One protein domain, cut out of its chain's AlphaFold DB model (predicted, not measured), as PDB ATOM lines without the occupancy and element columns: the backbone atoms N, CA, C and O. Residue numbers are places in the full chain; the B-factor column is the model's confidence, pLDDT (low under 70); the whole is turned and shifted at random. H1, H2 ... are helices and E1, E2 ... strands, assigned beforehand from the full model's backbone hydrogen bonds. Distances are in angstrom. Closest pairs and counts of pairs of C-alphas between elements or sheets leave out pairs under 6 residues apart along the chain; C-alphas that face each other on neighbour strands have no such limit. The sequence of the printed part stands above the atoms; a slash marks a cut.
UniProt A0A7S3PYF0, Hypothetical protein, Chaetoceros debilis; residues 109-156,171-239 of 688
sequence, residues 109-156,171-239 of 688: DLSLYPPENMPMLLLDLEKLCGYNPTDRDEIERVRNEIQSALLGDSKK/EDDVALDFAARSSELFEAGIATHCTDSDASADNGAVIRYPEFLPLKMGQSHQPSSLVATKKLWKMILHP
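This is residues 109 to 156 and 171 to 239 of the 688 residues of the protein "Hypothetical protein" of Chaetoceros debilis (UniProt A0A7S3PYF0). A small three-stranded sheet, E2, E1 and E3, has helix H2 slantwise over its edge strand E3, and a separate hairpin, E4 and E5, lies farther along the longest axis. The longest helix, H3, bridges the two: its residues 171 to 179 pack on the hairpin, mostly on E4, and its residues 182 to 186 reach the sheet. The printed part has 117 residues with four named helices and five named strands, in the order E1 H1 H2 H3 E2 E3 E4 E5 H4. Both sheets are antiparallel, the larger in the order E2 - E1 - E3, and the class is mixed, helices and strands. The whole is compact, with a radius of gyration of the C-alphas of 15.5 A and spans of 44 by 36 by 25 A.

Find C-alpha 120 at (96.719, 100.597, 46.953), where E1 begins; it runs 13.0 A to residue 124. Beside it are E2, residues 191 to 194, and E3, residues 204 to 208. H1 is residues 125 to 129. H2, residues 136 to 150, is 20.7 A long. H3, residues 171 to 187, starts at C-alpha 171 at (82.040, 103.248, 34.150) and runs 24.9 A. E4 is residues 212 to 215 and E5 residues 225 to 228. H4, residues 229 to 237, runs 12.4 A to C-alpha 237 at (106.996, 95.506, 38.752).

Look first at inner strand E1. It pairs with E3 through N 121 and O 207, 2.8 A, and with E2 through N 122 and O 192, 2.8 A. H2 is on this sheet, over E3, at a height over the sheet of 8.7 A; on the local plane it runs slantwise to E3 at 45 degrees. Their closest C-alphas are those of Arg 143 and Ala 205, 5.7 A apart. H1 only grazes the sheet with residues 125 to 128. H3 only grazes it with residues 182 to 186. With residue 150 alone H2 touches residues 177 to 182 of H3; the closest C-alphas, of Leu 150 and Phe 178, are 5.0 A apart. The two helices run opposite ways at a steep tilt of 64 degrees. At the hairpin of E4 and E5, find N 213 and O 227, 2.9 A apart. The closest C-alphas of H3 and E4, those of Ala 175 and Leu 213, are 5.5 A apart. H4 is apart from H3. In H1, H2, H3 and H4 every O i to N i+4 pair is within hydrogen-bond range.

The two C-alphas farthest apart, those of Asp 135 and His 221, are 47.3 A from each other. Residues 157 to 170 are not printed, and C-alphas 156 and 171 are 15.6 A apart across the cut, in the link from H2 to H3. Of the links that are printed whole, none is long. The mean pLDDT of the printed part is 88.1; residues 111 to 114 and 154 to 156 are under 70.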
ATOM      1  N   ASP A 109     101.841  85.983  27.683       70.88
ATOM      2  CA  ASP A 109     102.722  85.104  28.460       70.88
ATOM      3  C   ASP A 109     102.993  85.627  29.877       70.88
ATOM      4  O   ASP A 109     103.460  84.901  30.766       70.88
ATOM      5  N   LEU A 110     102.626  86.881  30.166       71.38
ATOM      6  CA  LEU A 110     102.574  87.380  31.533       71.38
ATOM      7  C   LEU A 110     101.411  86.710  32.274       71.38
ATOM      8  O   LEU A 110     100.395  87.345  32.538       71.38
ATOM      9  N   SER A 111     101.649  85.498  32.788       68.50
ATOM     10  CA  SER A 111     100.758  84.664  33.610       68.50
ATOM     11  C   SER A 111      99.534  85.396  34.196       68.50
ATOM     12  O   SER A 111      99.675  86.246  35.082       68.50
ATOM     13  N   LEU A 112      98.322  85.035  33.780       61.31
ATOM     14  CA  LEU A 112      97.074  85.681  34.228       61.31
ATOM     15  C   LEU A 112      96.855  85.662  35.759       61.31
ATOM     16  O   LEU A 112      95.993  86.380  36.287       61.31
ATOM     17  N   TYR A 113      97.657  84.881  36.492       69.50
ATOM     18  CA  TYR A 113      97.702  84.893  37.948       69.50
ATOM     19  C   TYR A 113      97.848  86.322  38.493       69.50
ATOM     20  O   TYR A 113      98.721  87.081  38.060       69.50
ATOM     21  N   PRO A 114      96.965  86.729  39.424       59.69
ATOM     22  CA  PRO A 114      97.123  87.982  40.140       59.69
ATOM     23  C   PRO A 114      98.511  88.083  40.756       59.69
ATOM     24  O   PRO A 114      98.904  87.133  41.431       59.69
ATOM     25  N   PRO A 115      99.252  89.196  40.559       70.31
ATOM     26  CA  PRO A 115     100.316  89.506  41.496       70.31
ATOM     27  C   PRO A 115      99.696  89.479  42.894       70.31
ATOM     28  O   PRO A 115      98.571  89.950  43.076       70.31
ATOM     29  N   GLU A 116     100.406  88.883  43.851       77.12
ATOM     30  CA  GLU A 116      99.872  88.629  45.196       77.12
ATOM     31  C   GLU A 116      99.361  89.911  45.869       77.12
ATOM     32  O   GLU A 116      98.424  89.850  46.657       77.12
ATOM     33  N   ASN A 117      99.912  91.068  45.483       86.44
ATOM     34  CA  ASN A 117      99.586  92.369  46.049       86.44
ATOM     35  C   ASN A 117      99.137  93.351  44.954       86.44
ATOM     36  O   ASN A 117      99.929  93.755  44.096       86.44
ATOM     37  N   MET A 118      97.871  93.769  45.009       89.25
ATOM     38  CA  MET A 118      97.366  94.884  44.202       89.25
ATOM     39  C   MET A 118      97.909  96.212  44.742       89.25
ATOM     40  O   MET A 118      98.044  96.357  45.961       89.25
ATOM     41  N   PRO A 119      98.194  97.203  43.876       93.12
ATOM     42  CA  PRO A 119      98.581  98.514  44.361       93.12
ATOM     43  C   PRO A 119      97.393  99.133  45.098       93.12
ATOM     44  O   PRO A 119      96.240  99.022  44.671       93.12
ATOM     45  N   MET A 120      97.681  99.801  46.206       94.94
ATOM     46  CA  MET A 120      96.719 100.597  46.953       94.94
ATOM     47  C   MET A 120      97.254 102.011  47.153       94.94
ATOM     48  O   MET A 120      98.458 102.265  47.121       94.94
ATOM     49  N   LEU A 121      96.329 102.945  47.323       95.81
ATOM     50  CA  LEU A 121      96.590 104.350  47.570       95.81
ATOM     51  C   LEU A 121      96.599 104.584  49.083       95.81
ATOM     52  O   LEU A 121      95.550 104.519  49.721       95.81
ATOM     53  N   LEU A 122      97.765 104.852  49.664       96.00
ATOM     54  CA  LEU A 122      97.901 105.264  51.059       96.00
ATOM     55  C   LEU A 122      97.863 106.788  51.143       96.00
ATOM     56  O   LEU A 122      98.742 107.464  50.604       96.00
ATOM     57  N   LEU A 123      96.857 107.319  51.832       96.25
ATOM     58  CA  LEU A 123      96.662 108.749  52.039       96.25
ATOM     59  C   LEU A 123      97.090 109.174  53.440       96.25
ATOM     60  O   LEU A 123      96.632 108.614  54.437       96.25
ATOM     61  N   ASP A 124      97.920 110.210  53.493       95.75
ATOM     62  CA  ASP A 124      98.324 110.904  54.710       95.75
ATOM     63  C   ASP A 124      97.176 111.803  55.203       95.75
ATOM     64  O   ASP A 124      96.957 112.909  54.695       95.75
ATOM     65  N   LEU A 125      96.398 111.299  56.168       95.81
ATOM     66  CA  LEU A 125      95.209 111.987  56.682       95.81
ATOM     67  C   LEU A 125      95.558 113.282  57.419       95.81
ATOM     68  O   LEU A 125      94.775 114.227  57.372       95.81
ATOM     69  N   GLU A 126      96.738 113.368  58.033       95.38
ATOM     70  CA  GLU A 126      97.186 114.593  58.696       95.38
ATOM     71  C   GLU A 126      97.363 115.721  57.680       95.38
ATOM     72  O   GLU A 126      96.873 116.832  57.893       95.38
ATOM     73  N   LYS A 127      97.994 115.431  56.538       95.00
ATOM     74  CA  LYS A 127      98.142 116.415  55.458       95.00
ATOM     75  C   LYS A 127      96.827 116.729  54.760       95.00
ATOM     76  O   LYS A 127      96.599 117.883  54.408       95.00
ATOM     77  N   LEU A 128      95.984 115.720  54.538       95.94
ATOM     78  CA  LEU A 128      94.732 115.886  53.803       95.94
ATOM     79  C   LEU A 128      93.675 116.641  54.618       95.94
ATOM     80  O   LEU A 128      93.028 117.551  54.107       95.94
ATOM     81  N   CYS A 129      93.493 116.263  55.884       95.00
ATOM     82  CA  CYS A 129      92.460 116.812  56.761       95.00
ATOM     83  C   CYS A 129      92.971 117.966  57.640       95.00
ATOM     84  O   CYS A 129      92.165 118.700  58.212       95.00
ATOM     85  N   GLY A 130      94.291 118.133  57.771       95.81
ATOM     86  CA  GLY A 130      94.921 119.104  58.673       95.81
ATOM     87  C   GLY A 130      94.976 118.660  60.142       95.81
ATOM     88  O   GLY A 130      95.385 119.442  61.000       95.81
ATOM     89  N   TYR A 131      94.544 117.434  60.448       95.75
ATOM     90  CA  TYR A 131      94.635 116.798  61.764       95.75
ATOM     91  C   TYR A 131      94.719 115.277  61.597       95.75
ATOM     92  O   TYR A 131      94.259 114.745  60.591       95.75
ATOM     93  N   ASN A 132      95.290 114.578  62.581       94.81
ATOM     94  CA  ASN A 132      95.357 113.117  62.574       94.81
ATOM     95  C   ASN A 132      94.122 112.529  63.292       94.81
ATOM     96  O   ASN A 132      94.035 112.669  64.520       94.81
ATOM     97  N   PRO A 133      93.152 111.924  62.578       94.50
ATOM     98  CA  PRO A 133      92.006 111.276  63.208       94.50
ATOM     99  C   PRO A 133      92.485 110.094  64.054       94.50
ATOM    100  O   PRO A 133      93.216 109.228  63.584       94.50
ATOM    101  N   THR A 134      92.094 110.073  65.327       93.25
ATOM    102  CA  THR A 134      92.543 109.038  66.282       93.25
ATOM    103  C   THR A 134      91.506 107.943  66.495       93.25
ATOM    104  O   THR A 134      91.853 106.845  66.926       93.25
ATOM    105  N   ASP A 135      90.236 108.235  66.206       94.94
ATOM    106  CA  ASP A 135      89.147 107.282  66.352       94.94
ATOM    107  C   ASP A 135      89.007 106.430  65.087       94.94
ATOM    108  O   ASP A 135      88.989 106.938  63.964       94.94
ATOM    109  N   ARG A 136      88.874 105.115  65.264       93.25
ATOM    110  CA  ARG A 136      88.751 104.169  64.149       93.25
ATOM    111  C   ARG A 136      87.495 104.442  63.323       93.25
ATOM    112  O   ARG A 136      87.545 104.355  62.098       93.25
ATOM    113  N   ASP A 137      86.400 104.802  63.989       95.12
ATOM    114  CA  ASP A 137      85.128 105.108  63.332       95.12
ATOM    115  C   ASP A 137      85.215 106.410  62.517       95.12
ATOM    116  O   ASP A 137      84.580 106.548  61.468       95.12
ATOM    117  N   GLU A 138      86.028 107.369  62.975       95.25
ATOM    118  CA  GLU A 138      86.329 108.604  62.248       95.25
ATOM    119  C   GLU A 138      87.200 108.321  61.021       95.25
ATOM    120  O   GLU A 138      86.850 108.760  59.926       95.25
ATOM    121  N   ILE A 139      88.264 107.520  61.169       93.69
ATOM    122  CA  ILE A 139      89.117 107.082  60.052       93.69
ATOM    123  C   ILE A 139      88.275 106.382  58.980       93.69
ATOM    124  O   ILE A 139      88.416 106.678  57.795       93.69
ATOM    125  N   GLU A 140      87.374 105.477  59.370       94.25
ATOM    126  CA  GLU A 140      86.516 104.754  58.428       94.25
ATOM    127  C   GLU A 140      85.506 105.680  57.734       94.25
ATOM    128  O   GLU A 140      85.286 105.559  56.527       94.25
ATOM    129  N   ARG A 141      84.941 106.661  58.452       95.56
ATOM    130  CA  ARG A 141      84.067 107.681  57.854       95.56
ATOM    131  C   ARG A 141      84.814 108.536  56.834       95.56
ATOM    132  O   ARG A 141      84.347 108.658  55.705       95.56
ATOM    133  N   VAL A 142      85.970 109.081  57.215       95.31
ATOM    134  CA  VAL A 142      86.812 109.913  56.341       95.31
ATOM    135  C   VAL A 142      87.264 109.109  55.123       95.31
ATOM    136  O   VAL A 142      87.157 109.587  53.997       95.31
ATOM    137  N   ARG A 143      87.680 107.851  55.310       95.19
ATOM    138  CA  ARG A 143      88.031 106.937  54.214       95.19
ATOM    139  C   ARG A 143      86.879 106.758  53.226       95.19
ATOM    140  O   ARG A 143      87.108 106.861  52.025       95.19
ATOM    141  N   ASN A 144      85.664 106.504  53.714       94.25
ATOM    142  CA  ASN A 144      84.487 106.327  52.862       94.25
ATOM    143  C   ASN A 144      84.143 107.614  52.096       94.25
ATOM    144  O   ASN A 144      83.832 107.547  50.910       94.25
ATOM    145  N   GLU A 145      84.248 108.780  52.740       94.75
ATOM    146  CA  GLU A 145      84.036 110.080  52.091       94.75
ATOM    147  C   GLU A 145      85.077 110.353  50.998       94.75
ATOM    148  O   GLU A 145      84.711 110.755  49.892       94.75
ATOM    149  N   ILE A 146      86.359 110.073  51.259       95.31
ATOM    150  CA  ILE A 146      87.420 110.229  50.257       95.31
ATOM    151  C   ILE A 146      87.234 109.233  49.112       95.31
ATOM    152  O   ILE A 146      87.384 109.608  47.955       95.31
ATOM    153  N   GLN A 147      86.884 107.979  49.402       94.56
ATOM    154  CA  GLN A 147      86.642 106.973  48.368       94.56
ATOM    155  C   GLN A 147      85.478 107.383  47.453       94.56
ATOM    156  O   GLN A 147      85.613 107.318  46.232       94.56
ATOM    157  N   SER A 148      84.375 107.867  48.028       92.06
ATOM    158  CA  SER A 148      83.250 108.454  47.286       92.06
ATOM    159  C   SER A 148      83.670 109.670  46.455       92.06
ATOM    160  O   SER A 148      83.250 109.826  45.309       92.06
ATOM    161  N   ALA A 149      84.530 110.531  47.006       93.00
ATOM    162  CA  ALA A 149      85.049 111.685  46.287       93.00
ATOM    163  C   ALA A 149      85.990 111.284  45.141       93.00
ATOM    164  O   ALA A 149      85.933 111.906  44.088       93.00
ATOM    165  N   LEU A 150      86.834 110.266  45.306       93.56
ATOM    166  CA  LEU A 150      87.763 109.809  44.271       93.56
ATOM    167  C   LEU A 150      87.052 109.114  43.112       93.56
ATOM    168  O   LEU A 150      87.399 109.358  41.967       93.56
ATOM    169  N   LEU A 151      86.045 108.289  43.401       90.19
ATOM    170  CA  LEU A 151      85.266 107.589  42.372       90.19
ATOM    171  C   LEU A 151      84.219 108.486  41.693       90.19
ATOM    172  O   LEU A 151      83.552 108.050  40.764       90.19
ATOM    173  N   GLY A 152      84.051 109.722  42.173       86.00
ATOM    174  CA  GLY A 152      82.969 110.605  41.763       86.00
ATOM    175  C   GLY A 152      81.622 110.065  42.251       86.00
ATOM    176  O   GLY A 152      81.112 109.073  41.739       86.00
ATOM    177  N   ASP A 153      81.007 110.725  43.239       76.62
ATOM    178  CA  ASP A 153      79.656 110.410  43.732       76.62
ATOM    179  C   ASP A 153      78.600 110.635  42.618       76.62
ATOM    180  O   ASP A 153      77.817 111.591  42.612       76.62
ATOM    181  N   SER A 154      78.539 109.706  41.666       59.19
ATOM    182  CA  SER A 154      77.669 109.693  40.485       59.19
ATOM    183  C   SER A 154      76.183 109.634  40.868       59.19
ATOM    184  O   SER A 154      75.298 109.954  40.075       59.19
ATOM    185  N   LYS A 155      75.880 109.340  42.141       59.38
ATOM    186  CA  LYS A 155      74.517 109.296  42.685       59.38
ATOM    187  C   LYS A 155      73.836 110.661  42.825       59.38
ATOM    188  O   LYS A 155      72.607 110.691  42.871       59.38
ATOM    189  N   LYS A 156      74.559 111.787  42.904       58.50
ATOM    190  CA  LYS A 156      73.918 113.099  43.159       58.50
ATOM    191  C   LYS A 156      73.467 113.855  41.907       58.50
ATOM    192  O   LYS A 156      72.534 114.649  42.016       58.50
ATOM    193  N   GLU A 171      80.854 103.798  33.480       74.19
ATOM    194  CA  GLU A 171      82.040 103.248  34.150       74.19
ATOM    195  C   GLU A 171      83.333 103.963  33.722       74.19
ATOM    196  O   GLU A 171      84.206 104.196  34.563       74.19
ATOM    197  N   ASP A 172      83.414 104.418  32.468       77.38
ATOM    198  CA  ASP A 172      84.571 105.146  31.930       77.38
ATOM    199  C   ASP A 172      84.773 106.495  32.637       77.38
ATOM    200  O   ASP A 172      85.894 106.859  33.010       77.38
ATOM    201  N   ASP A 173      83.673 107.210  32.897       80.12
ATOM    202  CA  ASP A 173      83.680 108.506  33.585       80.12
ATOM    203  C   ASP A 173      84.219 108.386  35.022       80.12
ATOM    204  O   ASP A 173      84.989 109.233  35.480       80.12
ATOM    205  N   VAL A 174      83.866 107.304  35.728       82.56
ATOM    206  CA  VAL A 174      84.343 107.026  37.095       82.56
ATOM    207  C   VAL A 174      85.854 106.791  37.111       82.56
ATOM    208  O   VAL A 174      86.562 107.301  37.985       82.56
ATOM    209  N   ALA A 175      86.369 106.033  36.141       84.50
ATOM    210  CA  ALA A 175      87.791 105.722  36.052       84.50
ATOM    211  C   ALA A 175      88.628 106.965  35.682       84.50
ATOM    212  O   ALA A 175      89.727 107.156  36.216       84.50
ATOM    213  N   LEU A 176      88.095 107.838  34.816       85.44
ATOM    214  CA  LEU A 176      88.705 109.121  34.440       85.44
ATOM    215  C   LEU A 176      88.803 110.086  35.625       85.44
ATOM    216  O   LEU A 176      89.874 110.655  35.861       85.44
ATOM    217  N   ASP A 177      87.726 110.218  36.399       88.88
ATOM    218  CA  ASP A 177      87.696 111.056  37.600       88.88
ATOM    219  C   ASP A 177      88.688 110.562  38.662       88.88
ATOM    220  O   ASP A 177      89.423 111.365  39.249       88.88
ATOM    221  N   PHE A 178      88.762 109.243  38.875       93.69
ATOM    222  CA  PHE A 178      89.702 108.649  39.824       93.69
ATOM    223  C   PHE A 178      91.156 108.935  39.435       93.69
ATOM    224  O   PHE A 178      91.956 109.345  40.282       93.69
ATOM    225  N   ALA A 179      91.515 108.738  38.164       92.50
ATOM    226  CA  ALA A 179      92.869 108.974  37.669       92.50
ATOM    227  C   ALA A 179      93.301 110.438  37.861       92.50
ATOM    228  O   ALA A 179      94.380 110.693  38.394       92.50
ATOM    229  N   ALA A 180      92.439 111.396  37.505       92.81
ATOM    230  CA  ALA A 180      92.732 112.820  37.657       92.81
ATOM    231  C   ALA A 180      92.909 113.220  39.132       92.81
ATOM    232  O   ALA A 180      93.935 113.787  39.505       92.81
ATOM    233  N   ARG A 181      91.949 112.866  39.996       94.75
ATOM    234  CA  ARG A 181      91.981 113.249  41.419       94.75
ATOM    235  C   ARG A 181      93.105 112.556  42.184       94.75
ATOM    236  O   ARG A 181      93.726 113.163  43.051       94.75
ATOM    237  N   SER A 182      93.384 111.286  41.885       95.38
ATOM    238  CA  SER A 182      94.512 110.587  42.510       95.38
ATOM    239  C   SER A 182      95.851 111.201  42.097       95.38
ATOM    240  O   SER A 182      96.714 111.359  42.959       95.38
ATOM    241  N   SER A 183      96.002 111.624  40.835       94.62
ATOM    242  CA  SER A 183      97.183 112.363  40.369       94.62
ATOM    243  C   SER A 183      97.396 113.652  41.171       94.62
ATOM    244  O   SER A 183      98.481 113.852  41.712       94.62
ATOM    245  N   GLU A 184      96.347 114.453  41.399       95.44
ATOM    246  CA  GLU A 184      96.431 115.659  42.242       95.44
ATOM    247  C   GLU A 184      96.911 115.355  43.676       95.44
ATOM    248  O   GLU A 184      97.740 116.082  44.231       95.44
ATOM    249  N   LEU A 185      96.446 114.254  44.283       96.56
ATOM    250  CA  LEU A 185      96.884 113.839  45.623       96.56
ATOM    251  C   LEU A 185      98.358 113.404  45.659       96.56
ATOM    252  O   LEU A 185      99.045 113.629  46.663       96.56
ATOM    253  N   PHE A 186      98.849 112.789  44.582       95.69
ATOM    254  CA  PHE A 186     100.260 112.441  44.415       95.69
ATOM    255  C   PHE A 186     101.130 113.690  44.248       95.69
ATOM    256  O   PHE A 186     102.148 113.823  44.927       95.69
ATOM    257  N   GLU A 187     100.705 114.642  43.416       92.94
ATOM    258  CA  GLU A 187     101.414 115.911  43.215       92.94
ATOM    259  C   GLU A 187     101.472 116.762  44.486       92.94
ATOM    260  O   GLU A 187     102.486 117.408  44.757       92.94
ATOM    261  N   ALA A 188     100.426 116.706  45.312       94.88
ATOM    262  CA  ALA A 188     100.395 117.353  46.618       94.88
ATOM    263  C   ALA A 188     101.266 116.650  47.684       94.88
ATOM    264  O   ALA A 188     101.423 117.172  48.789       94.88
ATOM    265  N   GLY A 189     101.822 115.464  47.399       93.19
ATOM    266  CA  GLY A 189     102.601 114.678  48.365       93.19
ATOM    267  C   GLY A 189     101.767 114.141  49.539       93.19
ATOM    268  O   GLY A 189     102.296 113.929  50.640       93.19
ATOM    269  N   ILE A 190     100.461 113.971  49.311       95.75
ATOM    270  CA  ILE A 190      99.487 113.425  50.266       95.75
ATOM    271  C   ILE A 190      99.339 111.915  50.062       95.75
ATOM    272  O   ILE A 190      99.146 111.175  51.025       95.75
ATOM    273  N   ALA A 191      99.441 111.458  48.814       96.00
ATOM    274  CA  ALA A 191      99.302 110.058  48.447       96.00
ATOM    275  C   ALA A 191     100.647 109.354  48.231       96.00
ATOM    276  O   ALA A 191     101.599 109.921  47.693       96.00
ATOM    277  N   THR A 192     100.696 108.073  48.592       95.00
ATOM    278  CA  THR A 192     101.787 107.145  48.269       95.00
ATOM    279  C   THR A 192     101.216 105.801  47.817       95.00
ATOM    280  O   THR A 192     100.101 105.438  48.184       95.00
ATOM    281  N   HIS A 193     101.958 105.072  46.980       95.00
ATOM    282  CA  HIS A 193     101.587 103.702  46.625       95.00
ATOM    283  C   HIS A 193     102.002 102.769  47.761       95.00
ATOM    284  O   HIS A 193     103.130 102.866  48.243       95.00
ATOM    285  N   CYS A 194     101.118 101.863  48.163       94.06
ATOM    286  CA  CYS A 194     101.408 100.840  49.158       94.06
ATOM    287  C   CYS A 194     100.908  99.466  48.698       94.06
ATOM    288  O   CYS A 194     100.066  99.357  47.802       94.06
ATOM    289  N   THR A 195     101.451  98.418  49.307       91.75
ATOM    290  CA  THR A 195     100.987  97.038  49.129       91.75
ATOM    291  C   THR A 195     100.225  96.562  50.367       91.75
ATOM    292  O   THR A 195     100.234  97.231  51.402       91.75
ATOM    293  N   ASP A 196      99.565  95.403  50.296       88.56
ATOM    294  CA  ASP A 196      98.841  94.833  51.444       88.56
ATOM    295  C   ASP A 196      99.743  94.632  52.678       88.56
ATOM    296  O   ASP A 196      99.270  94.767  53.807       88.56
ATOM    297  N   SER A 197     101.049  94.397  52.491       87.69
ATOM    298  CA  SER A 197     102.011  94.304  53.599       87.69
ATOM    299  C   SER A 197     102.275  95.634  54.306       87.69
ATOM    300  O   SER A 197     102.619  95.634  55.485       87.69
ATOM    301  N   ASP A 198     102.081  96.758  53.616       85.19
ATOM    302  CA  ASP A 198     102.336  98.104  54.142       85.19
ATOM    303  C   ASP A 198     101.067  98.750  54.723       85.19
ATOM    304  O   ASP A 198     101.118  99.804  55.359       85.19
ATOM    305  N   ALA A 199      99.905  98.124  54.511       79.56
ATOM    306  CA  ALA A 199      98.595  98.665  54.860       79.56
ATOM    307  C   ALA A 199      98.336  98.774  56.376       79.56
ATOM    308  O   ALA A 199      97.329  99.351  56.779       79.56
ATOM    309  N   SER A 200      99.228  98.252  57.224       81.81
ATOM    310  CA  SER A 200      99.129  98.362  58.684       81.81
ATOM    311  C   SER A 200      99.609  99.708  59.242       81.81
ATOM    312  O   SER A 200      99.841  99.814  60.443       81.81
ATOM    313  N   ALA A 201      99.833 100.722  58.402       74.62
ATOM    314  CA  ALA A 201     100.249 102.041  58.862       74.62
ATOM    315  C   ALA A 201      99.125 102.715  59.677       74.62
ATOM    316  O   ALA A 201      98.098 103.105  59.126       74.62
ATOM    317  N   ASP A 202      99.356 102.890  60.983       74.44
ATOM    318  CA  ASP A 202      98.367 103.337  61.983       74.44
ATOM    319  C   ASP A 202      97.735 104.728  61.732       74.44
ATOM    320  O   ASP A 202      96.774 105.082  62.409       74.44
ATOM    321  N   ASN A 203      98.230 105.517  60.769       82.06
ATOM    322  CA  ASN A 203      97.848 106.929  60.581       82.06
ATOM    323  C   ASN A 203      97.374 107.291  59.155       82.06
ATOM    324  O   ASN A 203      97.312 108.472  58.815       82.06
ATOM    325  N   GLY A 204      97.077 106.312  58.293       92.06
ATOM    326  CA  GLY A 204      96.695 106.575  56.898       92.06
ATOM    327  C   GLY A 204      95.389 105.914  56.465       92.06
ATOM    328  O   GLY A 204      94.990 104.877  56.992       92.06
ATOM    329  N   ALA A 205      94.729 106.495  55.461       94.81
ATOM    330  CA  ALA A 205      93.603 105.849  54.788       94.81
ATOM    331  C   ALA A 205      94.099 105.078  53.563       94.81
ATOM    332  O   ALA A 205      94.703 105.654  52.662       94.81
ATOM    333  N   VAL A 206      93.814 103.776  53.517       95.25
ATOM    334  CA  VAL A 206      94.159 102.912  52.380       95.25
ATOM    335  C   VAL A 206      92.965 102.812  51.433       95.25
ATOM    336  O   VAL A 206      91.901 102.324  51.816       95.25
ATOM    337  N   ILE A 207      93.111 103.245  50.189       95.50
ATOM    338  CA  ILE A 207      92.062 103.198  49.166       95.50
ATOM    339  C   ILE A 207      92.502 102.249  48.055       95.50
ATOM    340  O   ILE A 207      93.628 102.314  47.572       95.50
ATOM    341  N   ARG A 208      91.618 101.333  47.658       94.06
ATOM    342  CA  ARG A 208      91.895 100.424  46.542       94.06
ATOM    343  C   ARG A 208      91.695 101.155  45.223       94.06
ATOM    344  O   ARG A 208      90.756 101.937  45.093       94.06
ATOM    345  N   TYR A 209      92.558 100.865  44.258       94.81
ATOM    346  CA  TYR A 209      92.362 101.326  42.889       94.81
ATOM    347  C   TYR A 209      91.106 100.691  42.270       94.81
ATOM    348  O   TYR A 209      90.745  99.571  42.655       94.81
ATOM    349  N   PRO A 210      90.453 101.371  41.309       93.88
ATOM    350  CA  PRO A 210      89.442 100.745  40.468       93.88
ATOM    351  C   PRO A 210      90.051  99.579  39.675       93.88
ATOM    352  O   PRO A 210      91.268  99.501  39.483       93.88
ATOM    353  N   GLU A 211      89.205  98.654  39.226       91.50
ATOM    354  CA  GLU A 211      89.651  97.479  38.465       91.50
ATOM    355  C   GLU A 211      90.299  97.873  37.132       91.50
ATOM    356  O   GLU A 211      91.321  97.299  36.750       91.50
ATOM    357  N   PHE A 212      89.762  98.913  36.493       93.12
ATOM    358  CA  PHE A 212      90.229  99.460  35.227       93.12
ATOM    359  C   PHE A 212      90.622 100.929  35.384       93.12
ATOM    360  O   PHE A 212      89.997 101.678  36.137       93.12
ATOM    361  N   LEU A 213      91.663 101.335  34.660       93.81
ATOM    362  CA  LEU A 213      92.111 102.719  34.557       93.81
ATOM    363  C   LEU A 213      92.144 103.151  33.089       93.81
ATOM    364  O   LEU A 213      92.505 102.349  32.225       93.81
ATOM    365  N   PRO A 214      91.817 104.418  32.797       93.06
ATOM    366  CA  PRO A 214      91.846 104.931  31.440       93.06
ATOM    367  C   PRO A 214      93.284 105.255  31.040       93.06
ATOM    368  O   PRO A 214      93.955 106.076  31.671       93.06
ATOM    369  N   LEU A 215      93.747 104.640  29.959       92.12
ATOM    370  CA  LEU A 215      95.036 104.922  29.355       92.12
ATOM    371  C   LEU A 215      94.841 105.850  28.151       92.12
ATOM    372  O   LEU A 215      94.134 105.524  27.196       92.12
ATOM    373  N   LYS A 216      95.474 107.026  28.190       86.94
ATOM    374  CA  LYS A 216      95.478 107.969  27.065       86.94
ATOM    375  C   LYS A 216      96.700 107.693  26.192       86.94
ATOM    376  O   LYS A 216      97.816 108.045  26.562       86.94
ATOM    377  N   MET A 217      96.495 107.076  25.031       77.56
ATOM    378  CA  MET A 217      97.509 107.049  23.972       77.56
ATOM    379  C   MET A 217      97.674 108.482  23.441       77.56
ATOM    380  O   MET A 217      96.680 109.177  23.259       77.56
ATOM    381  N   GLY A 218      98.907 108.957  23.235       70.81
ATOM    382  CA  GLY A 218      99.273 110.374  23.034       70.81
ATOM    383  C   GLY A 218      98.673 111.132  21.834       70.81
ATOM    384  O   GLY A 218      99.150 112.219  21.516       70.81
ATOM    385  N   GLN A 219      97.639 110.615  21.171       72.62
ATOM    386  CA  GLN A 219      96.889 111.306  20.127       72.62
ATOM    387  C   GLN A 219      95.580 111.855  20.708       72.62
ATOM    388  O   GLN A 219      94.741 111.104  21.197       72.62
ATOM    389  N   SER A 220      95.373 113.175  20.626       70.56
ATOM    390  CA  SER A 220      94.271 113.909  21.280       70.56
ATOM    391  C   SER A 220      92.845 113.511  20.868       70.56
ATOM    392  O   SER A 220      91.890 114.108  21.359       70.56
ATOM    393  N   HIS A 221      92.685 112.557  19.950       75.88
ATOM    394  CA  HIS A 221      91.398 112.168  19.373       75.88
ATOM    395  C   HIS A 221      91.042 110.691  19.543       75.88
ATOM    396  O   HIS A 221      89.927 110.322  19.183       75.88
ATOM    397  N   GLN A 222      91.930 109.852  20.082       76.19
ATOM    398  CA  GLN A 222      91.579 108.451  20.304       76.19
ATOM    399  C   GLN A 222      90.833 108.267  21.635       76.19
ATOM    400  O   GLN A 222      91.189 108.914  22.625       76.19
ATOM    401  N   PRO A 223      89.783 107.420  21.665       74.31
ATOM    402  CA  PRO A 223      89.099 107.079  22.907       74.31
ATOM    403  C   PRO A 223      90.107 106.472  23.888       74.31
ATOM    404  O   PRO A 223      90.996 105.716  23.496       74.31
ATOM    405  N   SER A 224      89.995 106.826  25.169       82.12
ATOM    406  CA  SER A 224      90.829 106.227  26.209       82.12
ATOM    407  C   SER A 224      90.543 104.734  26.284       82.12
ATOM    408  O   SER A 224      89.411 104.343  26.555       82.12
ATOM    409  N   SER A 225      91.565 103.912  26.068       89.94
ATOM    410  CA  SER A 225      91.452 102.470  26.268       89.94
ATOM    411  C   SER A 225      91.471 102.177  27.766       89.94
ATOM    412  O   SER A 225      92.333 102.684  28.491       89.94
ATOM    413  N   LEU A 226      90.512 101.391  28.250       90.19
ATOM    414  CA  LEU A 226      90.515 100.914  29.627       90.19
ATOM    415  C   LEU A 226      91.498  99.753  29.766       90.19
ATOM    416  O   LEU A 226      91.368  98.724  29.108       90.19
ATOM    417  N   VAL A 227      92.459  99.895  30.674       91.69
ATOM    418  CA  VAL A 227      93.427  98.843  30.983       91.69
ATOM    419  C   VAL A 227      93.232  98.392  32.419       91.69
ATOM    420  O   VAL A 227      93.110  99.208  33.333       91.69
ATOM    421  N   ALA A 228      93.228  97.076  32.636       93.06
ATOM    422  CA  ALA A 228      93.154  96.519  33.977       93.06
ATOM    423  C   ALA A 228      94.324  97.035  34.833       93.06
ATOM    424  O   ALA A 228      95.496  96.824  34.502       93.06
ATOM    425  N   THR A 229      94.022  97.641  35.980       93.38
ATOM    426  CA  THR A 229      95.005  98.187  36.933       93.38
ATOM    427  C   THR A 229      96.053  97.147  37.316       93.38
ATOM    428  O   THR A 229      97.242  97.443  37.444       93.38
ATOM    429  N   LYS A 230      95.622  95.888  37.445       91.00
ATOM    430  CA  LYS A 230      96.494  94.750  37.735       91.00
ATOM    431  C   LYS A 230      97.556  94.533  36.649       91.00
ATOM    432  O   LYS A 230      98.705  94.254  36.983       91.00
ATOM    433  N   LYS A 231      97.182  94.667  35.369       91.50
ATOM    434  CA  LYS A 231      98.097  94.534  34.222       91.50
ATOM    435  C   LYS A 231      99.131  95.660  34.250       91.50
ATOM    436  O   LYS A 231     100.324  95.376  34.190       91.50
ATOM    437  N   LEU A 232      98.689  96.903  34.470       93.44
ATOM    438  CA  LEU A 232      99.579  98.066  34.605       93.44
ATOM    439  C   LEU A 232     100.604  97.864  35.728       93.44
ATOM    440  O   LEU A 232     101.804  98.032  35.520       93.44
ATOM    441  N   TRP A 233     100.144  97.445  36.909       93.88
ATOM    442  CA  TRP A 233     101.023  97.219  38.056       93.88
ATOM    443  C   TRP A 233     102.021  96.090  37.821       93.88
ATOM    444  O   TRP A 233     103.207  96.239  38.109       93.88
ATOM    445  N   LYS A 234     101.557  94.981  37.236       92.31
ATOM    446  CA  LYS A 234     102.424  93.860  36.876       92.31
ATOM    447  C   LYS A 234     103.526  94.294  35.910       92.31
ATOM    448  O   LYS A 234     104.668  93.900  36.102       92.31
ATOM    449  N   MET A 235     103.215  95.128  34.917       91.56
ATOM    450  CA  MET A 235     104.206  95.631  33.959       91.56
ATOM    451  C   MET A 235     105.256  96.551  34.593       91.56
ATOM    452  O   MET A 235     106.427  96.502  34.208       91.56
ATOM    453  N   ILE A 236     104.855  97.359  35.578       94.44
ATOM    454  CA  ILE A 236     105.769  98.236  36.322       94.44
ATOM    455  C   ILE A 236     106.719  97.413  37.203       94.44
ATOM    456  O   ILE A 236     107.903  97.727  37.268       94.44
ATOM    457  N   LEU A 237     106.209  96.366  37.861       93.12
ATOM    458  CA  LEU A 237     106.996  95.506  38.752       93.12
ATOM    459  C   LEU A 237     107.772  94.396  38.037       93.12
ATOM    460  O   LEU A 237     108.580  93.720  38.671       93.12
ATOM    461  N   HIS A 238     107.504  94.155  36.756       92.75
ATOM    462  CA  HIS A 238     108.166  93.085  36.026       92.75
ATOM    463  C   HIS A 238     109.671  93.385  35.908       92.75
ATOM    464  O   HIS A 238     110.019  94.431  35.346       92.75
ATOM    465  N   PRO A 239     110.559  92.503  36.398       94.38
ATOM    466  CA  PRO A 239     111.994  92.744  36.333       94.38
ATOM    467  C   PRO A 239     112.474  92.816  34.880       94.38
ATOM    468  O   PRO A 239     111.836  92.282  33.970       94.38
TER     469      PRO A 239